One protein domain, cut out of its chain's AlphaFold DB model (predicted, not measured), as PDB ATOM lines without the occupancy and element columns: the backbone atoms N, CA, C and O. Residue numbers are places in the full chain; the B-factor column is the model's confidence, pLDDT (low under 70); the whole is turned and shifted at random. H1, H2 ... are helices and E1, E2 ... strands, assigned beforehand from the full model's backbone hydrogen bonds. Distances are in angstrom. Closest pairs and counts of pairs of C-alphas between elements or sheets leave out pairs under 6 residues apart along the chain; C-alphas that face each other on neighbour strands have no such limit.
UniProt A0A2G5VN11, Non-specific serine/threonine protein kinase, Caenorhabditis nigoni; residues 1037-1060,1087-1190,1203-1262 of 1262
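Overview. This is residues 1037 to 1060, 1087 to 1190 and 1203 to 1262 of the 1262 residues of the protein "Non-specific serine/threonine protein kinase" of Caenorhabditis nigoni (UniProt A0A2G5VN11). A twisted sheet of six strands has helices H2 and H5 over one face, and H3 packs on H5; past one end of its strands comes a smaller sheet of E2, E9 and E10, with H4 crossing over one of its faces. E8 runs on into E9, from the large sheet to the small one, and E7 lies far out, near the other end of the whole. The printed part has 188 residues with five named helices and ten named strands, in the order H1 E1 E2 E3 H2 H3 H4 E4 E5 E6 E7 E8 E9 E10 H5. The sheets, ordered E1 E4 E5 E6 E8 E3 and E2 E9 E10, are antiparallel, and the class is mixed, helices and strands. The whole is compact, with a radius of gyration of the C-alphas of 18.0 A, and only just elongated, spanning 60 by 39 by 34 A.

Arrangement. Start at H1, residues 1037 to 1040; it is only just not on the six-strand sheet, with 4 pairs of C-alphas within 10 A. Next look at edge strand E1, residues 1048 to 1051, antiparallel to E4, residues 1154 to 1159; N 1050 and O 1156 are within hydrogen-bond range at 2.8 A. Past the cut, E2, residues 1089 to 1093, is antiparallel to E9, residues 1222 to 1226, with N 1090 and O 1225 at 2.8 A. The other edge strand of the large sheet, E3, residues 1099 to 1104, is antiparallel to E8, residues 1214 to 1219, with N 1103 and O 1215 at 2.8 A. H2, residues 1112 to 1122, is over E4 and E5, residues 1162 to 1167, at a height over the sheet of 9.5 A; its closest C-alpha to E5 is Val 1117, 6.8 A from that of Ile 1163. H3, residues 1124 to 1131, only grazes this sheet, with residues 1130 to 1131. H4, residues 1141 to 1151, is over E9 and E10, residues 1236 to 1239, at a height of 10.1 A, across the strands at 83 degrees to E9 on the local plane; these are two layers, a helix on one face of a sheet. E4, E5 and E6, residues 1170 to 1177, form a meander, each strand the antiparallel neighbour of the one before; look for N 1157 and O 1164 at 2.8 A and N 1165 and O 1173 at 2.8 A. E6 bends by 69 degrees at residue 1173 and is antiparallel to E8, with N 1218 and O 1174 at 2.8 A. E7, residues 1203 to 1206, pairs with no named strand. E9 and E10 are a hairpin, with N 1224 and O 1237 at 2.8 A. H5, residues 1241 to 1259, is over E8 and, only just, E3, with 3 C-alphas falling on E3; H2 and H5 on the same face make two layers with the large sheet. H5 touches H3, closest C-alphas Ala 1129 and Leu 1247 at 5.7 A, at a shallow tilt of 28 degrees, opposite ways. With residues 1251 to 1258 alone it touches H2, closest C-alphas Leu 1116 and Leu 1255 at 6.7 A, at a steep tilt of 47 degrees. Every O i to N i+4 pair is within hydrogen-bond range in H2, H3, H4 and H5; H1 is too short for such a pair.

Along the chain. Find C-alpha 1037, where H1 begins, at (192.661, -141.398, 427.980). E6, the longest strand by residues, runs 19.9 A from C-alpha 1170 at (189.465, -158.894, 418.684). H2 measures 15.5 A, H4 15.6 A, E4 16.9 A and E5 17.0 A. H5 runs 26.4 A, ending at C-alpha 1259 at (182.994, -133.570, 404.958).

Size, cuts and confidence. The C-alphas farthest apart, Pro 1209 and His 1231, are 59.7 A apart. Residues 1061 to 1086 and 1191 to 1202 are not printed, leaving C-alpha gaps of 21.2 A and 19.7 A. Of the links printed whole, none is long. Mean pLDDT of the printed part is 75.7; 53 residues are under 70, among them 1037 to 1047, 1180 to 1187 and 1227 to 1235.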
ATOM      1  N   TYR A1037     191.782-141.255 426.810       67.12
ATOM      2  CA  TYR A1037     192.661-141.398 427.980       67.12
ATOM      3  C   TYR A1037     192.021-142.209 429.112       67.12
ATOM      4  O   TYR A1037     192.666-143.078 429.694       67.12
ATOM      5  N   ARG A1038     190.736-141.962 429.402       65.00
ATOM      6  CA  ARG A1038     189.997-142.661 430.469       65.00
ATOM      7  C   ARG A1038     189.674-144.104 430.099       65.00
ATOM      8  O   ARG A1038     189.510-144.941 430.980       65.00
ATOM      9  N   LEU A1039     189.562-144.388 428.802       65.06
ATOM     10  CA  LEU A1039     189.220-145.713 428.291       65.06
ATOM     11  C   LEU A1039     190.405-146.690 428.358       65.06
ATOM     12  O   LEU A1039     190.185-147.894 428.463       65.06
ATOM     13  N   ARG A1040     191.648-146.185 428.317       63.41
ATOM     14  CA  ARG A1040     192.875-147.004 428.273       63.41
ATOM     15  C   ARG A1040     193.611-147.151 429.607       63.41
ATOM     16  O   ARG A1040     194.482-148.003 429.703       63.41
ATOM     17  N   SER A1041     193.252-146.384 430.636       53.94
ATOM     18  CA  SER A1041     193.851-146.454 431.978       53.94
ATOM     19  C   SER A1041     193.203-147.525 432.888       53.94
ATOM     20  O   SER A1041     192.839-147.225 434.020       53.94
ATOM     21  N   ASP A1042     192.987-148.747 432.386       45.59
ATOM     22  CA  ASP A1042     192.455-149.930 433.110       45.59
ATOM     23  C   ASP A1042     191.034-149.857 433.727       45.59
ATOM     24  O   ASP A1042     190.559-150.825 434.327       45.59
ATOM     25  N   PHE A1043     190.253-148.797 433.489       48.12
ATOM     26  CA  PHE A1043     188.817-148.760 433.826       48.12
ATOM     27  C   PHE A1043     187.952-149.448 432.747       48.12
ATOM     28  O   PHE A1043     187.065-148.844 432.141       48.12
ATOM     29  N   LEU A1044     188.168-150.751 432.523       44.66
ATOM     30  CA  LEU A1044     187.443-151.582 431.538       44.66
ATOM     31  C   LEU A1044     185.906-151.604 431.720       44.66
ATOM     32  O   LEU A1044     185.180-151.982 430.799       44.66
ATOM     33  N   ALA A1045     185.394-151.156 432.871       48.38
ATOM     34  CA  ALA A1045     183.964-151.005 433.149       48.38
ATOM     35  C   ALA A1045     183.310-149.762 432.496       48.38
ATOM     36  O   ALA A1045     182.090-149.623 432.557       48.38
ATOM     37  N   SER A1046     184.088-148.857 431.883       53.97
ATOM     38  CA  SER A1046     183.593-147.578 431.335       53.97
ATOM     39  C   SER A1046     183.408-147.560 429.807       53.97
ATOM     40  O   SER A1046     182.886-146.590 429.259       53.97
ATOM     41  N   ALA A1047     183.809-148.619 429.094       62.69
ATOM     42  CA  ALA A1047     183.676-148.684 427.638       62.69
ATOM     43  C   ALA A1047     182.203-148.847 427.214       62.69
ATOM     44  O   ALA A1047     181.538-149.818 427.584       62.69
ATOM     45  N   VAL A1048     181.695-147.918 426.398       74.62
ATOM     46  CA  VAL A1048     180.322-147.977 425.875       74.62
ATOM     47  C   VAL A1048     180.273-148.961 424.708       74.62
ATOM     48  O   VAL A1048     180.671-148.642 423.586       74.62
ATOM     49  N   LYS A1049     179.802-150.183 424.989       77.00
ATOM     50  CA  LYS A1049     179.646-151.263 424.004       77.00
ATOM     51  C   LYS A1049     178.227-151.299 423.447       77.00
ATOM     52  O   LYS A1049     177.262-151.424 424.199       77.00
ATOM     53  N   ILE A1050     178.097-151.235 422.125       79.69
ATOM     54  CA  ILE A1050     176.816-151.260 421.419       79.69
ATOM     55  C   ILE A1050     176.784-152.462 420.480       79.69
ATOM     56  O   ILE A1050     177.560-152.572 419.533       79.69
ATOM     57  N   ARG A1051     175.853-153.384 420.726       77.69
ATOM     58  CA  ARG A1051     175.720-154.602 419.920       77.69
ATOM     59  C   ARG A1051     175.179-154.295 418.522       77.69
ATOM     60  O   ARG A1051     174.174-153.596 418.382       77.69
ATOM     61  N   MET A1052     175.809-154.864 417.496       78.12
ATOM     62  CA  MET A1052     175.396-154.683 416.105       78.12
ATOM     63  C   MET A1052     174.124-155.488 415.772       78.12
ATOM     64  O   MET A1052     173.932-156.610 416.249       78.12
ATOM     65  N   LYS A1053     173.246-154.925 414.927       68.38
ATOM     66  CA  LYS A1053     172.030-155.588 414.415       68.38
ATOM     67  C   LYS A1053     172.390-156.588 413.306       68.38
ATOM     68  O   LYS A1053     172.178-156.304 412.135       68.38
ATOM     69  N   MET A1054     172.954-157.735 413.675       65.75
ATOM     70  CA  MET A1054     173.289-158.818 412.739       65.75
ATOM     71  C   MET A1054     172.253-159.939 412.756       65.75
ATOM     72  O   MET A1054     171.743-160.297 413.820       65.75
ATOM     73  N   THR A1055     171.994-160.522 411.582       62.62
ATOM     74  CA  THR A1055     171.152-161.725 411.448       62.62
ATOM     75  C   THR A1055     171.979-163.011 411.358       62.62
ATOM     76  O   THR A1055     171.704-163.953 412.097       62.62
ATOM     77  N   GLN A1056     173.008-163.037 410.501       73.56
ATOM     78  CA  GLN A1056     173.926-164.163 410.280       73.56
ATOM     79  C   GLN A1056     175.193-163.687 409.536       73.56
ATOM     80  O   GLN A1056     175.116-162.767 408.725       73.56
ATOM     81  N   TRP A1057     176.344-164.346 409.741       80.44
ATOM     82  CA  TRP A1057     177.528-164.158 408.884       80.44
ATOM     83  C   TRP A1057     177.347-164.808 407.498       80.44
ATOM     84  O   TRP A1057     177.053-165.999 407.380       80.44
ATOM     85  N   ASN A1058     177.588-164.045 406.433       78.62
ATOM     86  CA  ASN A1058     177.504-164.473 405.036       78.62
ATOM     87  C   ASN A1058     178.900-164.786 404.476       78.62
ATOM     88  O   ASN A1058     179.524-163.954 403.819       78.62
ATOM     89  N   VAL A1059     179.390-166.004 404.719       76.38
ATOM     90  CA  VAL A1059     180.743-166.415 404.309       76.38
ATOM     91  C   VAL A1059     180.820-166.665 402.792       76.38
ATOM     92  O   VAL A1059     180.078-167.495 402.257       76.38
ATOM     93  N   ARG A1060     181.723-165.962 402.092       71.06
ATOM     94  CA  ARG A1060     181.941-166.088 400.634       71.06
ATOM     95  C   ARG A1060     182.902-167.236 400.282       71.06
ATOM     96  O   ARG A1060     183.807-167.546 401.052       71.06
ATOM     97  N   VAL A1087     183.219-175.311 420.682       60.72
ATOM     98  CA  VAL A1087     184.228-175.063 419.650       60.72
ATOM     99  C   VAL A1087     185.135-173.905 420.080       60.72
ATOM    100  O   VAL A1087     184.740-172.735 420.086       60.72
ATOM    101  N   MET A1088     186.395-174.212 420.401       64.81
ATOM    102  CA  MET A1088     187.411-173.201 420.702       64.81
ATOM    103  C   MET A1088     187.911-172.531 419.407       64.81
ATOM    104  O   MET A1088     188.495-173.177 418.533       64.81
ATOM    105  N   LEU A1089     187.674-171.220 419.283       73.56
ATOM    106  CA  LEU A1089     188.086-170.398 418.138       73.56
ATOM    107  C   LEU A1089     189.440-169.733 418.404       73.56
ATOM    108  O   LEU A1089     189.591-169.032 419.402       73.56
ATOM    109  N   HIS A1090     190.387-169.920 417.489       77.69
ATOM    110  CA  HIS A1090     191.680-169.241 417.467       77.69
ATOM    111  C   HIS A1090     191.633-168.071 416.480       77.69
ATOM    112  O   HIS A1090     191.238-168.257 415.325       77.69
ATOM    113  N   PHE A1091     192.059-166.894 416.934       80.81
ATOM    114  CA  PHE A1091     192.132-165.663 416.151       80.81
ATOM    115  C   PHE A1091     193.598-165.339 415.864       80.81
ATOM    116  O   PHE A1091     194.400-165.262 416.791       80.81
ATOM    117  N   THR A1092     193.949-165.157 414.595       80.62
ATOM    118  CA  THR A1092     195.298-164.747 414.180       80.62
ATOM    119  C   THR A1092     195.216-163.525 413.272       80.62
ATOM    120  O   THR A1092     194.341-163.460 412.402       80.62
ATOM    121  N   TYR A1093     196.112-162.564 413.498       83.75
ATOM    122  CA  TYR A1093     196.284-161.375 412.669       83.75
ATOM    123  C   TYR A1093     197.351-161.620 411.604       83.75
ATOM    124  O   TYR A1093     198.304-162.362 411.832       83.75
ATOM    125  N   ASP A1094     197.153-161.025 410.434       78.62
ATOM    126  CA  ASP A1094     198.104-161.031 409.326       78.62
ATOM    127  C   ASP A1094     198.488-159.580 409.002       78.62
ATOM    128  O   ASP A1094     197.783-158.881 408.263       78.62
ATOM    129  N   ASP A1095     199.567-159.118 409.635       70.81
ATOM    130  CA  ASP A1095     199.993-157.713 409.629       70.81
ATOM    131  C   ASP A1095     200.469-157.243 408.242       70.81
ATOM    132  O   ASP A1095     200.305-156.071 407.899       70.81
ATOM    133  N   ASP A1096     200.935-158.163 407.387       71.06
ATOM    134  CA  ASP A1096     201.396-157.872 406.018       71.06
ATOM    135  C   ASP A1096     200.258-157.453 405.070       71.06
ATOM    136  O   ASP A1096     200.498-156.889 404.000       71.06
ATOM    137  N   GLN A1097     198.998-157.716 405.438       77.19
ATOM    138  CA  GLN A1097     197.823-157.368 404.633       77.19
ATOM    139  C   GLN A1097     196.919-156.315 405.285       77.19
ATOM    140  O   GLN A1097     195.720-156.273 404.991       77.19
ATOM    141  N   LEU A1098     197.454-155.472 406.168       82.81
ATOM    142  CA  LEU A1098     196.719-154.372 406.791       82.81
ATOM    143  C   LEU A1098     196.283-153.317 405.758       82.81
ATOM    144  O   LEU A1098     197.095-152.832 404.972       82.81
ATOM    145  N   LEU A1099     195.015-152.891 405.797       86.69
ATOM    146  CA  LEU A1099     194.567-151.710 405.049       86.69
ATOM    147  C   LEU A1099     194.487-150.508 405.990       86.69
ATOM    148  O   LEU A1099     193.693-150.512 406.931       86.69
ATOM    149  N   ARG A1100     195.289-149.474 405.716       86.31
ATOM    150  CA  ARG A1100     195.311-148.213 406.468       86.31
ATOM    151  C   ARG A1100     194.984-147.044 405.544       86.31
ATOM    152  O   ARG A1100     195.593-146.905 404.486       86.31
ATOM    153  N   ARG A1101     194.045-146.189 405.951       88.38
ATOM    154  CA  ARG A1101     193.726-144.921 405.279       88.38
ATOM    155  C   ARG A1101     193.870-143.776 406.275       88.38
ATOM    156  O   ARG A1101     193.413-143.878 407.410       88.38
ATOM    157  N   ILE A1102     194.526-142.706 405.840       86.31
ATOM    158  CA  ILE A1102     194.852-141.549 406.671       86.31
ATOM    159  C   ILE A1102     194.166-140.323 406.077       86.31
ATOM    160  O   ILE A1102     194.336-140.022 404.897       86.31
ATOM    161  N   TYR A1103     193.413-139.615 406.911       86.25
ATOM    162  CA  TYR A1103     192.807-138.330 406.599       86.25
ATOM    163  C   TYR A1103     193.524-137.249 407.396       86.25
ATOM    164  O   TYR A1103     193.464-137.243 408.622       86.25
ATOM    165  N   ALA A1104     194.196-136.326 406.715       80.25
ATOM    166  CA  ALA A1104     194.729-135.138 407.367       80.25
ATOM    167  C   ALA A1104     193.795-133.966 407.109       80.25
ATOM    168  O   ALA A1104     193.683-133.477 405.984       80.25
ATOM    169  N   LEU A1105     193.123-133.535 408.166       79.50
ATOM    170  CA  LEU A1105     192.134-132.475 408.100       79.50
ATOM    171  C   LEU A1105     192.777-131.150 408.517       79.50
ATOM    172  O   LEU A1105     193.757-131.119 409.265       79.50
ATOM    173  N   ALA A1106     192.237-130.037 408.018       72.44
ATOM    174  CA  ALA A1106     192.641-128.714 408.491       72.44
ATOM    175  C   ALA A1106     192.229-128.524 409.961       72.44
ATOM    176  O   ALA A1106     193.026-128.062 410.775       72.44
ATOM    177  N   TYR A1107     191.013-128.956 410.292       72.81
ATOM    178  CA  TYR A1107     190.442-128.994 411.633       72.81
ATOM    179  C   TYR A1107     189.376-130.101 411.709       72.81
ATOM    180  O   TYR A1107     188.934-130.611 410.679       72.81
ATOM    181  N   ILE A1108     188.959-130.475 412.921       75.75
ATOM    182  CA  ILE A1108     187.812-131.366 413.153       75.75
ATOM    183  C   ILE A1108     186.701-130.531 413.808       75.75
ATOM    184  O   ILE A1108     186.915-130.038 414.917       75.75
ATOM    185  N   PRO A1109     185.544-130.337 413.150       69.88
ATOM    186  CA  PRO A1109     184.410-129.623 413.734       69.88
ATOM    187  C   PRO A1109     183.879-130.294 415.008       69.88
ATOM    188  O   PRO A1109     183.899-131.524 415.133       69.88
ATOM    189  N   SER A1110     183.305-129.509 415.926       68.12
ATOM    190  CA  SER A1110     182.497-130.064 417.015       68.12
ATOM    191  C   SER A1110     181.335-130.885 416.454       68.12
ATOM    192  O   SER A1110     180.620-130.441 415.561       68.12
ATOM    193  N   GLY A1111     181.151-132.100 416.969       70.56
ATOM    194  CA  GLY A1111     180.127-133.028 416.479       70.56
ATOM    195  C   GLY A1111     180.556-133.905 415.291       70.56
ATOM    196  O   GLY A1111     179.813-134.793 414.877       70.56
ATOM    197  N   PHE A1112     181.785-133.754 414.777       79.12
ATOM    198  CA  PHE A1112     182.315-134.630 413.724       79.12
ATOM    199  C   PHE A1112     182.141-136.118 414.044       79.12
ATOM    200  O   PHE A1112     181.498-136.870 413.304       79.12
ATOM    201  N   TRP A1113     182.655-136.521 415.204       80.69
ATOM    202  CA  TRP A1113     182.611-137.904 415.653       80.69
ATOM    203  C   TRP A1113     181.183-138.387 415.921       80.69
ATOM    204  O   TRP A1113     180.874-139.535 415.613       80.69
ATOM    205  N   SER A1114     180.272-137.527 416.389       74.69
ATOM    206  CA  SER A1114     178.873-137.910 416.609       74.69
ATOM    207  C   SER A1114     178.133-138.265 415.319       74.69
ATOM    208  O   SER A1114     177.463-139.304 415.273       74.69
ATOM    209  N   ARG A1115     178.263-137.456 414.256       75.94
ATOM    210  CA  ARG A1115     177.622-137.760 412.955       75.94
ATOM    211  C   ARG A1115     178.215-138.998 412.329       75.94
ATOM    212  O   ARG A1115     177.494-139.857 411.835       75.94
ATOM    213  N   LEU A1116     179.538-139.080 412.350       83.50
ATOM    214  CA  LEU A1116     180.256-140.154 411.698       83.50
ATOM    215  C   LEU A1116     179.923-141.506 412.338       83.50
ATOM    216  O   LEU A1116     179.522-142.431 411.637       83.50
ATOM    217  N   VAL A1117     179.999-141.596 413.670       82.38
ATOM    218  CA  VAL A1117     179.636-142.803 414.428       82.38
ATOM    219  C   VAL A1117     178.217-143.249 414.090       82.38
ATOM    220  O   VAL A1117     177.972-144.428 413.839       82.38
ATOM    221  N   THR A1118     177.270-142.314 414.036       74.56
ATOM    222  CA  THR A1118     175.868-142.659 413.793       74.56
ATOM    223  C   THR A1118     175.559-143.020 412.353       74.56
ATOM    224  O   THR A1118     174.786-143.954 412.138       74.56
ATOM    225  N   ARG A1119     176.192-142.369 411.371       81.94
ATOM    226  CA  ARG A1119     176.113-142.779 409.963       81.94
ATOM    227  C   ARG A1119     176.669-144.191 409.779       81.94
ATOM    228  O   ARG A1119     175.983-145.030 409.206       81.94
ATOM    229  N   ILE A1120     177.840-144.489 410.352       85.06
ATOM    230  CA  ILE A1120     178.467-145.821 410.276       85.06
ATOM    231  C   ILE A1120     177.573-146.891 410.919       85.06
ATOM    232  O   ILE A1120     177.341-147.945 410.328       85.06
ATOM    233  N   MET A1121     177.037-146.631 412.115       80.56
ATOM    234  CA  MET A1121     176.191-147.594 412.832       80.56
ATOM    235  C   MET A1121     174.786-147.756 412.227       80.56
ATOM    236  O   MET A1121     174.156-148.801 412.404       80.56
ATOM    237  N   GLY A1122     174.267-146.713 411.576       75.94
ATOM    238  CA  GLY A1122     172.930-146.681 410.984       75.94
ATOM    239  C   GLY A1122     172.858-147.230 409.558       75.94
ATOM    240  O   GLY A1122     171.772-147.620 409.118       75.94
ATOM    241  N   ASP A1123     173.980-147.281 408.836       83.25
ATOM    242  CA  ASP A1123     174.005-147.696 407.437       83.25
ATOM    243  C   ASP A1123     173.855-149.222 407.272       83.25
ATOM    244  O   ASP A1123     174.641-150.041 407.762       83.25
ATOM    245  N   LYS A1124     172.827-149.615 406.513       83.44
ATOM    246  CA  LYS A1124     172.539-151.013 406.168       83.44
ATOM    247  C   LYS A1124     173.623-151.618 405.275       83.44
ATOM    248  O   LYS A1124     173.862-152.820 405.363       83.44
ATOM    249  N   ASN A1125     174.273-150.813 404.436       87.00
ATOM    250  CA  ASN A1125     175.324-151.264 403.528       87.00
ATOM    251  C   ASN A1125     176.608-151.588 404.288       87.00
ATOM    252  O   ASN A1125     177.210-152.629 404.030       87.00
ATOM    253  N   VAL A1126     176.981-150.754 405.267       87.50
ATOM    254  CA  VAL A1126     178.083-151.050 406.195       87.50
ATOM    255  C   VAL A1126     177.784-152.343 406.951       87.50
ATOM    256  O   VAL A1126     178.626-153.240 406.988       87.50
ATOM    257  N   CYS A1127     176.555-152.503 407.457       85.06
ATOM    258  CA  CYS A1127     176.152-153.739 408.125       85.06
ATOM    259  C   CYS A1127     176.300-154.975 407.218       85.06
ATOM    260  O   CYS A1127     176.907-155.964 407.624       85.06
ATOM    261  N   ALA A1128     175.813-154.907 405.975       84.25
ATOM    262  CA  ALA A1128     175.909-155.998 405.003       84.25
ATOM    263  C   ALA A1128     177.357-156.283 404.547       84.25
ATOM    264  O   ALA A1128     177.718-157.428 404.249       84.25
ATOM    265  N   ALA A1129     178.205-155.252 404.486       85.12
ATOM    266  CA  ALA A1129     179.623-155.397 404.176       85.12
ATOM    267  C   ALA A1129     180.353-156.150 405.292       85.12
ATOM    268  O   ALA A1129     181.072-157.103 404.995       85.12
ATOM    269  N   ILE A1130     180.097-155.799 406.558       86.06
ATOM    270  CA  ILE A1130     180.631-156.534 407.710       86.06
ATOM    271  C   ILE A1130     180.096-157.972 407.700       86.06
ATOM    272  O   ILE A1130     180.891-158.902 407.790       86.06
ATOM    273  N   GLU A1131     178.790-158.192 407.500       84.50
ATOM    274  CA  GLU A1131     178.210-159.548 407.440       84.50
ATOM    275  C   GLU A1131     178.880-160.437 406.377       84.50
ATOM    276  O   GLU A1131     178.962-161.648 406.570       84.50
ATOM    277  N   SER A1132     179.379-159.863 405.277       84.31
ATOM    278  CA  SER A1132     180.005-160.600 404.169       84.31
ATOM    279  C   SER A1132     181.533-160.487 404.091       84.31
ATOM    280  O   SER A1132     182.110-160.815 403.052       84.31
ATOM    281  N   ILE A1133     182.189-160.036 405.168       85.44
ATOM    282  CA  ILE A1133     183.636-159.768 405.184       85.44
ATOM    283  C   ILE A1133     184.500-161.032 405.208       85.44
ATOM    284  O   ILE A1133     185.658-160.987 404.803       85.44
ATOM    285  N   PHE A1134     183.966-162.160 405.680       85.38
ATOM    286  CA  PHE A1134     184.711-163.412 405.789       85.38
ATOM    287  C   PHE A1134     184.559-164.282 404.535       85.38
ATOM    288  O   PHE A1134     183.462-164.469 404.003       85.38
ATOM    289  N   MET A1135     185.667-164.876 404.103       81.94
ATOM    290  CA  MET A1135     185.742-165.904 403.070       81.94
ATOM    291  C   MET A1135     186.221-167.240 403.646       81.94
ATOM    292  O   MET A1135     186.973-167.279 404.622       81.94
ATOM    293  N   THR A1136     185.818-168.344 403.019       79.00
ATOM    294  CA  THR A1136     186.340-169.681 403.325       79.00
ATOM    295  C   THR A1136     186.670-170.457 402.053       79.00
ATOM    296  O   THR A1136     186.007-170.318 401.023       79.00
ATOM    297  N   THR A1137     187.698-171.296 402.143       65.25
ATOM    298  CA  THR A1137     188.098-172.264 401.112       65.25
ATOM    299  C   THR A1137     187.444-173.635 401.310       65.25
ATOM    300  O   THR A1137     187.553-174.495 400.439       65.25
ATOM    301  N   SER A1138     186.752-173.855 402.433       66.19
ATOM    302  CA  SER A1138     186.073-175.117 402.736       66.19
ATOM    303  C   SER A1138     184.689-175.190 402.079       66.19
ATOM    304  O   SER A1138     183.940-174.215 402.073       66.19
ATOM    305  N   ALA A1139     184.311-176.372 401.583       61.12
ATOM    306  CA  ALA A1139     182.984-176.629 401.015       61.12
ATOM    307  C   ALA A1139     181.842-176.496 402.053       61.12
ATOM    308  O   ALA A1139     180.690-176.260 401.688       61.12
ATOM    309  N   ASP A1140     182.160-176.571 403.351       66.00
ATOM    310  CA  ASP A1140     181.205-176.569 404.468       66.00
ATOM    311  C   ASP A1140     180.792-175.151 404.928       66.00
ATOM    312  O   ASP A1140     180.707-174.855 406.124       66.00
ATOM    313  N   ARG A1141     180.498-174.249 403.978       70.38
ATOM    314  CA  ARG A1141     180.204-172.819 404.236       70.38
ATOM    315  C   ARG A1141     179.098-172.571 405.271       70.38
ATOM    316  O   ARG A1141     179.191-171.638 406.063       70.38
ATOM    317  N   ALA A1142     178.050-173.400 405.270       66.06
ATOM    318  CA  ALA A1142     176.867-173.198 406.107       66.06
ATOM    319  C   ALA A1142     177.139-173.532 407.582       66.06
ATOM    320  O   ALA A1142     176.687-172.807 408.464       66.06
ATOM    321  N   LYS A1143     177.935-174.578 407.844       69.88
ATOM    322  CA  LYS A1143     178.345-174.958 409.204       69.88
ATOM    323  C   LYS A1143     179.291-173.916 409.804       69.88
ATOM    324  O   LYS A1143     179.118-173.512 410.947       69.88
ATOM    325  N   ILE A1144     180.241-173.424 409.004       70.88
ATOM    326  CA  ILE A1144     181.185-172.369 409.405       70.88
ATOM    327  C   ILE A1144     180.446-171.071 409.763       70.88
ATOM    328  O   ILE A1144     180.725-170.464 410.798       70.88
ATOM    329  N   ALA A1145     179.489-170.664 408.926       68.69
ATOM    330  CA  ALA A1145     178.674-169.475 409.154       68.69
ATOM    331  C   ALA A1145     177.817-169.580 410.428       68.69
ATOM    332  O   ALA A1145     177.725-168.606 411.177       68.69
ATOM    333  N   ASP A1146     177.217-170.743 410.705       72.69
ATOM    334  CA  ASP A1146     176.390-170.952 411.901       72.69
ATOM    335  C   ASP A1146     177.229-170.939 413.194       72.69
ATOM    336  O   ASP A1146     176.896-170.230 414.147       72.69
ATOM    337  N   ILE A1147     178.388-171.613 413.201       70.94
ATOM    338  CA  ILE A1147     179.328-171.607 414.339       70.94
ATOM    339  C   ILE A1147     179.827-170.180 414.627       70.94
ATOM    340  O   ILE A1147     179.805-169.730 415.776       70.94
ATOM    341  N   ALA A1148     180.217-169.423 413.596       70.50
ATOM    342  CA  ALA A1148     180.634-168.031 413.768       70.50
ATOM    343  C   ALA A1148     179.492-167.131 414.260       70.50
ATOM    344  O   ALA A1148     179.705-166.268 415.108       70.50
ATOM    345  N   THR A1149     178.263-167.346 413.785       74.44
ATOM    346  CA  THR A1149     177.103-166.534 414.196       74.44
ATOM    347  C   THR A1149     176.753-166.768 415.668       74.44
ATOM    348  O   THR A1149     176.378-165.830 416.380       74.44
ATOM    349  N   LYS A1150     176.935-167.997 416.163       73.06
ATOM    350  CA  LYS A1150     176.709-168.347 417.572       73.06
ATOM    351  C   LYS A1150     177.816-167.822 418.498       73.06
ATOM    352  O   LYS A1150     177.490-167.239 419.534       73.06
ATOM    353  N   HIS A1151     179.092-167.960 418.117       72.00
ATOM    354  CA  HIS A1151     180.239-167.737 419.017       72.00
ATOM    355  C   HIS A1151     181.069-166.462 418.761       72.00
ATOM    356  O   HIS A1151     181.877-166.094 419.615       72.00
ATOM    357  N   ALA A1152     180.885-165.767 417.634       70.19
ATOM    358  CA  ALA A1152     181.675-164.599 417.227       70.19
ATOM    359  C   ALA A1152     180.763-163.415 416.847       70.19
ATOM    360  O   ALA A1152     180.614-163.056 415.680       70.19
ATOM    361  N   LYS A1153     180.109-162.813 417.850       79.06
ATOM    362  CA  LYS A1153     179.235-161.640 417.666       79.06
ATOM    363  C   LYS A1153     180.058-160.357 417.549       79.06
ATOM    364  O   LYS A1153     181.043-160.196 418.269       79.06
ATOM    365  N   ALA A1154     179.624-159.460 416.664       83.00
ATOM    366  CA  ALA A1154     180.241-158.156 416.465       83.00
ATOM    367  C   ALA A1154     179.645-157.087 417.403       83.00
ATOM    368  O   ALA A1154     178.420-156.972 417.546       83.00
ATOM    369  N   GLU A1155     180.514-156.293 418.021       86.94
ATOM    370  CA  GLU A1155     180.170-155.209 418.943       86.94
ATOM    371  C   GLU A1155     180.931-153.934 418.570       86.94
ATOM    372  O   GLU A1155     182.111-153.985 418.230       86.94
ATOM    373  N   TRP A1156     180.252-152.791 418.640       86.69
ATOM    374  CA  TRP A1156     180.863-151.477 418.477       86.69
ATOM    375  C   TRP A1156     181.316-150.941 419.833       86.69
ATOM    376  O   TRP A1156     180.532-150.928 420.780       86.69
ATOM    377  N   VAL A1157     182.551-150.463 419.915       86.19
ATOM    378  CA  VAL A1157     183.092-149.714 421.054       86.19
ATOM    379  C   VAL A1157     183.252-148.265 420.613       86.19
ATOM    380  O   VAL A1157     183.900-148.006 419.602       86.19
ATOM    381  N   VAL A1158     182.638-147.323 421.332       84.81
ATOM    382  CA  VAL A1158     182.589-145.905 420.934       84.81
ATOM    383  C   VAL A1158     183.092-145.010 422.066       84.81
ATOM    384  O   VAL A1158     182.764-145.234 423.233       84.81
ATOM    385  N   TRP A1159     183.857-143.978 421.715       84.81
ATOM    386  CA  TRP A1159     184.308-142.903 422.604       84.81
ATOM    387  C   TRP A1159     184.282-141.556 421.866       84.81
ATOM    388  O   TRP A1159     183.897-141.497 420.699       84.81
ATOM    389  N   GLN A1160     184.660-140.457 422.526       79.31
ATOM    390  CA  GLN A1160     184.511-139.115 421.935       79.31
ATOM    391  C   GLN A1160     185.275-138.902 420.617       79.31
ATOM    392  O   GLN A1160     184.834-138.123 419.777       79.31
ATOM    393  N   THR A1161     186.411-139.579 420.435       83.38
ATOM    394  CA  THR A1161     187.354-139.359 419.324       83.38
ATOM    395  C   THR A1161     187.563-140.596 418.449       83.38
ATOM    396  O   THR A1161     188.559-140.679 417.725       83.38
ATOM    397  N   GLY A1162     186.666-141.585 418.520       86.44
ATOM    398  CA  GLY A1162     186.808-142.796 417.720       86.44
ATOM    399  C   GLY A1162     185.760-143.880 417.946       86.44
ATOM    400  O   GLY A1162     184.919-143.823 418.847       86.44
ATOM    401  N   ILE A1163     185.830-144.876 417.070       88.25
ATOM    402  CA  ILE A1163     184.972-146.053 417.027       88.25
ATOM    403  C   ILE A1163     185.784-147.288 416.641       88.25
ATOM    404  O   ILE A1163     186.683-147.239 415.800       88.25
ATOM    405  N   GLU A1164     185.439-148.422 417.237       88.94
ATOM    406  CA  GLU A1164     186.091-149.699 416.986       88.94
ATOM    407  C   GLU A1164     185.070-150.832 416.863       88.94
ATOM    408  O   GLU A1164     184.075-150.869 417.586       88.94
ATOM    409  N   LEU A1165     185.316-151.765 415.945       88.88
ATOM    410  CA  LEU A1165     184.505-152.960 415.732       88.88
ATOM    411  C   LEU A1165     185.234-154.180 416.292       88.88
ATOM    412  O   LEU A1165     186.273-154.583 415.766       88.88
ATOM    413  N   HIS A1166     184.669-154.791 417.328       86.81
ATOM    414  CA  HIS A1166     185.218-155.974 417.985       86.81
ATOM    415  C   HIS A1166     184.430-157.231 417.625       86.81
ATOM    416  O   HIS A1166     183.201-157.228 417.621       86.81
ATOM    417  N   VAL A1167     185.135-158.339 417.404       83.62
ATOM    418  CA  VAL A1167     184.577-159.691 417.287       83.62
ATOM    419  C   VAL A1167     185.181-160.543 418.400       83.62
ATOM    420  O   VAL A1167     186.366-160.856 418.367       83.62
ATOM    421  N   LYS A1168     184.381-160.889 419.419       78.12
ATOM    422  CA  LYS A1168     184.830-161.649 420.608       78.12
ATOM    423  C   LYS A1168     186.119-161.083 421.256       78.12
ATOM    424  O   LYS A1168     186.993-161.839 421.662       78.12
ATOM    425  N   GLY A1169     186.230-159.753 421.339       74.00
ATOM    426  CA  GLY A1169     187.377-159.044 421.930       74.00
ATOM    427  C   GLY A1169     188.542-158.750 420.976       74.00
ATOM    428  O   GLY A1169     189.494-158.095 421.385       74.00
ATOM    429  N   HIS A1170     188.466-159.183 419.714       83.12
ATOM    430  CA  HIS A1170     189.465-158.894 418.684       83.12
ATOM    431  C   HIS A1170     189.004-157.762 417.761       83.12
ATOM    432  O   HIS A1170     187.890-157.802 417.237       83.12
ATOM    433  N   SER A1171     189.868-156.773 417.525       85.44
ATOM    434  CA  SER A1171     189.576-155.628 416.656       85.44
ATOM    435  C   SER A1171     189.614-156.004 415.174       85.44
ATOM    436  O   SER A1171     190.626-156.516 414.690       85.44
ATOM    437  N   LEU A1172     188.519-155.754 414.457       86.81
ATOM    438  CA  LEU A1172     188.391-155.961 413.009       86.81
ATOM    439  C   LEU A1172     188.540-154.647 412.231       86.81
ATOM    440  O   LEU A1172     189.126-154.624 411.148       86.81
ATOM    441  N   PHE A1173     188.002-153.563 412.785       90.44
ATOM    442  CA  PHE A1173     188.045-152.224 412.211       90.44
ATOM    443  C   PHE A1173     188.250-151.202 413.324       90.44
ATOM    444  O   PHE A1173     187.585-151.270 414.358       90.44
ATOM    445  N   THR A1174     189.127-150.235 413.095       89.25
ATOM    446  CA  THR A1174     189.375-149.131 414.020       89.25
ATOM    447  C   THR A1174     189.372-147.825 413.258       89.25
ATOM    448  O   THR A1174     190.011-147.706 412.215       89.25
ATOM    449  N   MET A1175     188.698-146.825 413.808       90.38
ATOM    450  CA  MET A1175     188.758-145.467 413.309       90.38
ATOM    451  C   MET A1175     188.882-144.484 414.464       90.38
ATOM    452  O   MET A1175     188.028-144.457 415.345       90.38
ATOM    453  N   LYS A1176     189.944-143.680 414.476       86.62
ATOM    454  CA  LYS A1176     190.255-142.804 415.613       86.62
ATOM    455  C   LYS A1176     191.029-141.558 415.205       86.62
ATOM    456  O   LYS A1176     191.726-141.549 414.192       86.62
ATOM    457  N   GLN A1177     190.935-140.520 416.027       86.50
ATOM    458  CA  GLN A1177     191.773-139.331 415.916       86.50
ATOM    459  C   GLN A1177     193.179-139.583 416.476       86.50
ATOM    460  O   GLN A1177     193.362-140.191 417.535       86.50
ATOM    461  N   PHE A1178     194.191-139.047 415.804       78.06
ATOM    462  CA  PHE A1178     195.539-138.974 416.337       78.06
ATOM    463  C   PHE A1178     195.624-137.910 417.443       78.06
ATOM    464  O   PHE A1178     195.413-136.722 417.211       78.06
ATOM    465  N   LEU A1179     195.951-138.367 418.648       73.38
ATOM    466  CA  LEU A1179     196.266-137.581 419.841       73.38
ATOM    467  C   LEU A1179     197.730-137.852 420.246       73.38
ATOM    468  O   LEU A1179     198.035-139.013 420.530       73.38
ATOM    469  N   PRO A1180     198.631-136.851 420.259       61.84
ATOM    470  CA  PRO A1180     200.071-137.064 420.484       61.84
ATOM    471  C   PRO A1180     200.433-137.638 421.862       61.84
ATOM    472  O   PRO A1180     201.381-138.398 421.984       61.84
ATOM    473  N   LEU A1181     199.661-137.309 422.905       60.38
ATOM    474  CA  LEU A1181     199.962-137.678 424.299       60.38
ATOM    475  C   LEU A1181     199.435-139.072 424.711       60.38
ATOM    476  O   LEU A1181     199.472-139.416 425.885       60.38
ATOM    477  N   ALA A1182     198.866-139.856 423.788       59.66
ATOM    478  CA  ALA A1182     198.322-141.186 424.086       59.66
ATOM    479  C   ALA A1182     199.385-142.279 423.822       59.66
ATOM    480  O   ALA A1182     199.549-142.721 422.688       59.66
ATOM    481  N   GLU A1183     200.083-142.709 424.879       48.34
ATOM    482  CA  GLU A1183     201.366-143.457 424.916       48.34
ATOM    483  C   GLU A1183     201.458-144.863 424.268       48.34
ATOM    484  O   GLU A1183     202.458-145.547 424.460       48.34
ATOM    485  N   ILE A1184     200.491-145.351 423.483       53.19
ATOM    486  CA  ILE A1184     200.574-146.716 422.906       53.19
ATOM    487  C   ILE A1184     200.102-146.711 421.453       53.19
ATOM    488  O   ILE A1184     198.901-146.841 421.181       53.19
ATOM    489  N   ARG A1185     201.030-146.513 420.507       56.69
ATOM    490  CA  ARG A1185     200.762-146.566 419.058       56.69
ATOM    491  C   ARG A1185     201.949-147.126 418.282       56.69
ATOM    492  O   ARG A1185     203.093-146.866 418.633       56.69
ATOM    493  N   ASP A1186     201.646-147.811 417.182       61.03
ATOM    494  CA  ASP A1186     202.648-148.403 416.284       61.03
ATOM    495  C   ASP A1186     203.410-147.343 415.463       61.03
ATOM    496  O   ASP A1186     204.503-147.611 414.971       61.03
ATOM    497  N   ILE A1187     202.826-146.147 415.276       68.56
ATOM    498  CA  ILE A1187     203.376-145.055 414.456       68.56
ATOM    499  C   ILE A1187     203.098-143.690 415.117       68.56
ATOM    500  O   ILE A1187     201.946-143.368 415.421       68.56
ATOM    501  N   ASP A1188     204.139-142.866 415.279       72.06
ATOM    502  CA  ASP A1188     204.039-141.462 415.700       72.06
ATOM    503  C   ASP A1188     204.124-140.521 414.488       72.06
ATOM    504  O   ASP A1188     205.196-140.280 413.932       72.06
ATOM    505  N   TYR A1189     202.974-139.980 414.079       73.94
ATOM    506  CA  TYR A1189     202.877-139.080 412.926       73.94
ATOM    507  C   TYR A1189     203.556-137.721 413.145       73.94
ATOM    508  O   TYR A1189     203.826-137.028 412.172       73.94
ATOM    509  N   SER A1190     203.869-137.349 414.390       66.62
ATOM    510  CA  SER A1190     204.509-136.065 414.712       66.62
ATOM    511  C   SER A1190     205.960-135.998 414.223       66.62
ATOM    512  O   SER A1190     206.466-134.915 413.945       66.62
ATOM    513  N   TRP A1203     206.752-135.873 393.668       78.81
ATOM    514  CA  TRP A1203     206.847-136.035 395.117       78.81
ATOM    515  C   TRP A1203     207.126-134.684 395.780       78.81
ATOM    516  O   TRP A1203     208.165-134.077 395.525       78.81
ATOM    517  N   ARG A1204     206.221-134.231 396.646       71.56
ATOM    518  CA  ARG A1204     206.424-133.083 397.532       71.56
ATOM    519  C   ARG A1204     206.532-133.566 398.969       71.56
ATOM    520  O   ARG A1204     205.769-134.440 399.385       71.56
ATOM    521  N   THR A1205     207.483-133.006 399.709       69.75
ATOM    522  CA  THR A1205     207.555-133.177 401.160       69.75
ATOM    523  C   THR A1205     206.388-132.446 401.793       69.75
ATOM    524  O   THR A1205     206.138-131.266 401.540       69.75
ATOM    525  N   TRP A1206     205.632-133.184 402.586       65.06
ATOM    526  CA  TRP A1206     204.536-132.656 403.358       65.06
ATOM    527  C   TRP A1206     205.104-132.135 404.673       65.06
ATOM    528  O   TRP A1206     205.187-132.857 405.658       65.06
ATOM    529  N   ASN A1207     205.519-130.867 404.681       57.41
ATOM    530  CA  ASN A1207     205.958-130.207 405.908       57.41
ATOM    531  C   ASN A1207     204.715-129.961 406.772       57.41
ATOM    532  O   ASN A1207     203.945-129.028 406.523       57.41
ATOM    533  N   GLN A1208     204.454-130.847 407.726       54.59
ATOM    534  CA  GLN A1208     203.293-130.739 408.594       54.59
ATOM    535  C   GLN A1208     203.572-129.698 409.693       54.59
ATOM    536  O   GLN A1208     204.591-129.790 410.375       54.59
ATOM    537  N   PRO A1209     202.692-128.709 409.932       54.72
ATOM    538  CA  PRO A1209     202.677-128.043 411.226       54.72
ATOM    539  C   PRO A1209     202.207-129.071 412.264       54.72
ATOM    540  O   PRO A1209     201.178-129.713 412.049       54.72
ATOM    541  N   ALA A1210     202.939-129.215 413.372       51.91
ATOM    542  CA  ALA A1210     202.801-130.248 414.416       51.91
ATOM    543  C   ALA A1210     201.406-130.392 415.087       51.91
ATOM    544  O   ALA A1210     201.246-131.146 416.041       51.91
ATOM    545  N   HIS A1211     200.382-129.676 414.612       55.94
ATOM    546  CA  HIS A1211     199.072-129.533 415.247       55.94
ATOM    547  C   HIS A1211     197.866-129.833 414.340       55.94
ATOM    548  O   HIS A1211     196.733-129.630 414.772       55.94
ATOM    549  N   ARG A1212     198.050-130.304 413.095       69.38
ATOM    550  CA  ARG A1212     196.892-130.678 412.255       69.38
ATOM    551  C   ARG A1212     196.289-132.017 412.691       69.38
ATOM    552  O   ARG A1212     197.043-132.980 412.844       69.38
ATOM    553  N   PRO A1213     194.955-132.112 412.842       75.31
ATOM    554  CA  PRO A1213     194.314-133.352 413.241       75.31
ATOM    555  C   PRO A1213     194.402-134.404 412.131       75.31
ATOM    556  O   PRO A1213     194.024-134.168 410.981       75.31
ATOM    557  N   ILE A1214     194.877-135.589 412.507       84.19
ATOM    558  CA  ILE A1214     194.893-136.772 411.649       84.19
ATOM    559  C   ILE A1214     193.788-137.715 412.121       84.19
ATOM    560  O   ILE A1214     193.662-137.976 413.315       84.19
ATOM    561  N   VAL A1215     193.008-138.245 411.188       87.81
ATOM    562  CA  VAL A1215     192.068-139.339 411.423       87.81
ATOM    563  C   VAL A1215     192.603-140.584 410.733       87.81
ATOM    564  O   VAL A1215     192.887-140.586 409.536       87.81
ATOM    565  N   GLU A1216     192.754-141.646 411.507       87.81
ATOM    566  CA  GLU A1216     193.277-142.925 411.056       87.81
ATOM    567  C   GLU A1216     192.141-143.945 410.969       87.81
ATOM    568  O   GLU A1216     191.381-144.112 411.923       87.81
ATOM    569  N   MET A1217     192.054-144.636 409.832       90.94
ATOM    570  CA  MET A1217     191.187-145.792 409.612       90.94
ATOM    571  C   MET A1217     192.040-147.032 409.348       90.94
ATOM    572  O   MET A1217     192.906-147.016 408.470       90.94
ATOM    573  N   VAL A1218     191.763-148.118 410.064       88.56
ATOM    574  CA  VAL A1218     192.487-149.387 409.968       88.56
ATOM    575  C   VAL A1218     191.497-150.538 409.824       88.56
ATOM    576  O   VAL A1218     190.569-150.666 410.623       88.56
ATOM    577  N   VAL A1219     191.700-151.392 408.817       89.06
ATOM    578  CA  VAL A1219     190.976-152.662 408.647       89.06
ATOM    579  C   VAL A1219     191.964-153.817 408.786       89.06
ATOM    580  O   VAL A1219     192.837-154.004 407.931       89.06
ATOM    581  N   ASN A1220     191.808-154.611 409.844       86.81
ATOM    582  CA  ASN A1220     192.717-155.708 410.167       86.81
ATOM    583  C   ASN A1220     192.447-156.947 409.301       86.81
ATOM    584  O   ASN A1220     191.299-157.287 408.996       86.81
ATOM    585  N   SER A1221     193.512-157.660 408.928       85.81
ATOM    586  CA  SER A1221     193.421-158.983 408.299       85.81
ATOM    587  C   SER A1221     193.243-160.046 409.384       85.81
ATOM    588  O   SER A1221     194.212-160.549 409.945       85.81
ATOM    589  N   LEU A1222     191.994-160.359 409.729       85.88
ATOM    590  CA  LEU A1222     191.681-161.358 410.754       85.88
ATOM    591  C   LEU A1222     191.412-162.728 410.118       85.88
ATOM    592  O   LEU A1222     190.622-162.830 409.172       85.88
ATOM    593  N   SER A1223     192.011-163.788 410.661       82.50
ATOM    594  CA  SER A1223     191.619-165.173 410.377       82.50
ATOM    595  C   SER A1223     191.161-165.897 411.634       82.50
ATOM    596  O   SER A1223     191.812-165.843 412.675       82.50
ATOM    597  N   ILE A1224     190.032-166.590 411.512       83.44
ATOM    598  CA  ILE A1224     189.396-167.367 412.573       83.44
ATOM    599  C   ILE A1224     189.499-168.839 412.187       83.44
ATOM    600  O   ILE A1224     189.079-169.229 411.095       83.44
ATOM    601  N   SER A1225     190.042-169.669 413.073       80.31
ATOM    602  CA  SER A1225     190.114-171.119 412.869       80.31
ATOM    603  C   SER A1225     189.600-171.892 414.075       80.31
ATOM    604  O   SER A1225     189.748-171.451 415.214       80.31
ATOM    605  N   THR A1226     188.974-173.042 413.834       76.94
ATOM    606  CA  THR A1226     188.551-173.946 414.908       76.94
ATOM    607  C   THR A1226     189.729-174.805 415.370       76.94
ATOM    608  O   THR A1226     190.539-175.263 414.557       76.94
ATOM    609  N   ALA A1227     189.844-175.033 416.680       60.59
ATOM    610  CA  ALA A1227     190.716-176.075 417.211       60.59
ATOM    611  C   ALA A1227     190.130-177.443 416.819       60.59
ATOM    612  O   ALA A1227     188.977-177.733 417.119       60.59
ATOM    613  N   SER A1228     190.889-178.257 416.088       54.00
ATOM    614  CA  SER A1228     190.458-179.579 415.613       54.00
ATOM    615  C   SER A1228     190.113-180.520 416.779       54.00
ATOM    616  O   SER A1228     191.018-180.894 417.522       54.00
ATOM    617  N   SER A1229     188.869-181.002 416.874       46.22
ATOM    618  CA  SER A1229     188.532-182.239 417.594       46.22
ATOM    619  C   SER A1229     188.467-183.411 416.598       46.22
ATOM    620  O   SER A1229     187.785-183.336 415.584       46.22
ATOM    621  N   GLN A1230     189.293-184.432 416.863       48.28
ATOM    622  CA  GLN A1230     189.420-185.832 416.385       48.28
ATOM    623  C   GLN A1230     188.953-186.324 414.982       48.28
ATOM    624  O   GLN A1230     189.352-187.419 414.588       48.28
ATOM    625  N   HIS A1231     188.256-185.548 414.151       46.97
ATOM    626  CA  HIS A1231     187.901-185.888 412.766       46.97
ATOM    627  C   HIS A1231     188.249-184.756 411.774       46.97
ATOM    628  O   HIS A1231     187.405-184.168 411.107       46.97
ATOM    629  N   GLY A1232     189.547-184.475 411.635       54.47
ATOM    630  CA  GLY A1232     190.190-184.319 410.322       54.47
ATOM    631  C   GLY A1232     189.840-183.152 409.383       54.47
ATOM    632  O   GLY A1232     190.292-183.200 408.241       54.47
ATOM    633  N   ARG A1233     189.112-182.095 409.779       57.12
ATOM    634  CA  ARG A1233     189.011-180.862 408.958       57.12
ATOM    635  C   ARG A1233     189.083-179.582 409.791       57.12
ATOM    636  O   ARG A1233     188.125-179.205 410.456       57.12
ATOM    637  N   LYS A1234     190.214-178.869 409.700       65.19
ATOM    638  CA  LYS A1234     190.376-177.513 410.248       65.19
ATOM    639  C   LYS A1234     189.513-176.548 409.437       65.19
ATOM    640  O   LYS A1234     189.837-176.222 408.296       65.19
ATOM    641  N   LEU A1235     188.409-176.097 410.023       69.94
ATOM    642  CA  LEU A1235     187.565-175.078 409.419       69.94
ATOM    643  C   LEU A1235     188.193-173.716 409.713       69.94
ATOM    644  O   LEU A1235     188.422-173.358 410.869       69.94
ATOM    645  N   SER A1236     188.514-172.968 408.662       76.69
ATOM    646  CA  SER A1236     189.052-171.616 408.783       76.69
ATOM    647  C   SER A1236     188.300-170.652 407.878       76.69
ATOM    648  O   SER A1236     187.851-171.009 406.782       76.69
ATOM    649  N   MET A1237     188.140-169.426 408.364       81.06
ATOM    650  CA  MET A1237     187.675-168.298 407.575       81.06
ATOM    651  C   MET A1237     188.647-167.136 407.747       81.06
ATOM    652  O   MET A1237     189.125-166.875 408.850       81.06
ATOM    653  N   LYS A1238     188.949-166.448 406.653       84.50
ATOM    654  CA  LYS A1238     189.811-165.263 406.638       84.50
ATOM    655  C   LYS A1238     189.010-164.084 406.111       84.50
ATOM    656  O   LYS A1238     188.076-164.267 405.339       84.50
ATOM    657  N   THR A1239     189.348-162.880 406.539       84.69
ATOM    658  CA  THR A1239     188.796-161.662 405.944       84.69
ATOM    659  C   THR A1239     189.180-161.541 404.466       84.69
ATOM    660  O   THR A1239     190.338-161.690 404.077       84.69
ATOM    661  N   ASP A1240     188.186-161.284 403.623       83.75
ATOM    662  CA  ASP A1240     188.346-161.122 402.183       83.75
ATOM    663  C   ASP A1240     188.974-159.762 401.846       83.75
ATOM    664  O   ASP A1240     188.650-158.752 402.470       83.75
ATOM    665  N   VAL A1241     189.866-159.710 400.854       84.00
ATOM    666  CA  VAL A1241     190.428-158.446 400.349       84.00
ATOM    667  C   VAL A1241     189.322-157.590 399.731       84.00
ATOM    668  O   VAL A1241     189.278-156.386 399.988       84.00
ATOM    669  N   GLU A1242     188.393-158.191 398.977       83.62
ATOM    670  CA  GLU A1242     187.273-157.461 398.370       83.62
ATOM    671  C   GLU A1242     186.309-156.951 399.451       83.62
ATOM    672  O   GLU A1242     185.917-155.786 399.437       83.62
ATOM    673  N   GLY A1243     185.979-157.795 400.434       83.25
ATOM    674  CA  GLY A1243     185.155-157.426 401.588       83.25
ATOM    675  C   GLY A1243     185.755-156.290 402.423       83.25
ATOM    676  O   GLY A1243     185.061-155.315 402.716       83.25
ATOM    677  N   ARG A1244     187.051-156.367 402.754       88.62
ATOM    678  CA  ARG A1244     187.766-155.320 403.507       88.62
ATOM    679  C   ARG A1244     187.878-154.015 402.723       88.62
ATOM    680  O   ARG A1244     187.617-152.953 403.283       88.62
ATOM    681  N   SER A1245     188.192-154.089 401.429       88.12
ATOM    682  CA  SER A1245     188.257-152.909 400.554       88.12
ATOM    683  C   SER A1245     186.883-152.260 400.389       88.12
ATOM    684  O   SER A1245     186.777-151.039 400.419       88.12
ATOM    685  N   ARG A1246     185.816-153.063 400.285       88.88
ATOM    686  CA  ARG A1246     184.433-152.576 400.228       88.88
ATOM    687  C   ARG A1246     184.014-151.896 401.530       88.88
ATOM    688  O   ARG A1246     183.386-150.846 401.470       88.88
ATOM    689  N   LEU A1247     184.362-152.464 402.688       89.81
ATOM    690  CA  LEU A1247     184.100-151.833 403.985       89.81
ATOM    691  C   LEU A1247     184.845-150.498 404.106       89.81
ATOM    692  O   LEU A1247     184.239-149.498 404.486       89.81
ATOM    693  N   LEU A1248     186.130-150.474 403.734       90.56
ATOM    694  CA  LEU A1248     186.934-149.254 403.738       90.56
ATOM    695  C   LEU A1248     186.344-148.193 402.802       90.56
ATOM    696  O   LEU A1248     186.238-147.040 403.206       90.56
ATOM    697  N   ALA A1249     185.938-148.574 401.588       90.06
ATOM    698  CA  ALA A1249     185.325-147.674 400.616       90.06
ATOM    699  C   ALA A1249     184.006-147.089 401.137       90.06
ATOM    700  O   ALA A1249     183.874-145.876 401.177       90.06
ATOM    701  N   LEU A1250     183.087-147.921 401.642       91.62
ATOM    702  CA  LEU A1250     181.801-147.450 402.173       91.62
ATOM    703  C   LEU A1250     181.971-146.472 403.341       91.62
ATOM    704  O   LEU A1250     181.298-145.448 403.390       91.62
ATOM    705  N   ILE A1251     182.871-146.766 404.283       91.19
ATOM    706  CA  ILE A1251     183.121-145.865 405.417       91.19
ATOM    707  C   ILE A1251     183.843-144.590 404.957       91.19
ATOM    708  O   ILE A1251     183.569-143.516 405.489       91.19
ATOM    709  N   SER A1252     184.721-144.692 403.957       90.56
ATOM    710  CA  SER A1252     185.356-143.520 403.347       90.56
ATOM    711  C   SER A1252     184.325-142.624 402.664       90.56
ATOM    712  O   SER A1252     184.329-141.432 402.920       90.56
ATOM    713  N   ASP A1253     183.393-143.189 401.893       90.06
ATOM    714  CA  ASP A1253     182.315-142.441 401.239       90.06
ATOM    715  C   ASP A1253     181.406-141.761 402.277       90.06
ATOM    716  O   ASP A1253     181.009-140.609 402.113       90.06
ATOM    717  N   LEU A1254     181.102-142.437 403.393       88.00
ATOM    718  CA  LEU A1254     180.345-141.837 404.500       88.00
ATOM    719  C   LEU A1254     181.087-140.672 405.165       88.00
ATOM    720  O   LEU A1254     180.436-139.724 405.604       88.00
ATOM    721  N   LEU A1255     182.417-140.740 405.265       88.19
ATOM    722  CA  LEU A1255     183.224-139.626 405.756       88.19
ATOM    723  C   LEU A1255     183.296-138.507 404.717       88.19
ATOM    724  O   LEU A1255     183.110-137.355 405.086       88.19
ATOM    725  N   ASP A1256     183.531-138.818 403.445       86.06
ATOM    726  CA  ASP A1256     183.689-137.822 402.382       86.06
ATOM    727  C   ASP A1256     182.371-137.043 402.191       86.06
ATOM    728  O   ASP A1256     182.368-135.817 402.237       86.06
ATOM    729  N   THR A1257     181.227-137.736 402.154       84.50
ATOM    730  CA  THR A1257     179.888-137.104 402.156       84.50
ATOM    731  C   THR A1257     179.586-136.318 403.429       84.50
ATOM    732  O   THR A1257     178.761-135.413 403.422       84.50
ATOM    733  N   LEU A1258     180.199-136.676 404.559       82.88
ATOM    734  CA  LEU A1258     180.074-135.907 405.794       82.88
ATOM    735  C   LEU A1258     180.945-134.649 405.762       82.88
ATOM    736  O   LEU A1258     180.539-133.624 406.298       82.88
ATOM    737  N   LEU A1259     182.125-134.723 405.149       80.75
ATOM    738  CA  LEU A1259     182.994-133.570 404.958       80.75
ATOM    739  C   LEU A1259     182.424-132.590 403.934       80.75
ATOM    740  O   LEU A1259     182.636-131.405 404.110       80.75
ATOM    741  N   GLU A1260     181.669-133.041 402.927       76.69
ATOM    742  CA  GLU A1260     180.952-132.145 402.002       76.69
ATOM    743  C   GLU A1260     179.889-131.271 402.697       76.69
ATOM    744  O   GLU A1260     179.543-130.206 402.186       76.69
ATOM    745  N   ASP A1261     179.380-131.693 403.862       65.19
ATOM    746  CA  ASP A1261     178.426-130.906 404.655       65.19
ATOM    747  C   ASP A1261     179.085-129.708 405.388       65.19
ATOM    748  O   ASP A1261     178.357-128.869 405.939       65.19
ATOM    749  N   TRP A1262     180.425-129.623 405.438       61.69
ATOM    750  CA  TRP A1262     181.206-128.560 406.098       61.69
ATOM    751  C   TRP A1262     182.108-127.813 405.120       61.69
ATOM    752  O   TRP A1262     182.189-126.572 405.276       61.69
TER     753      TRP A1262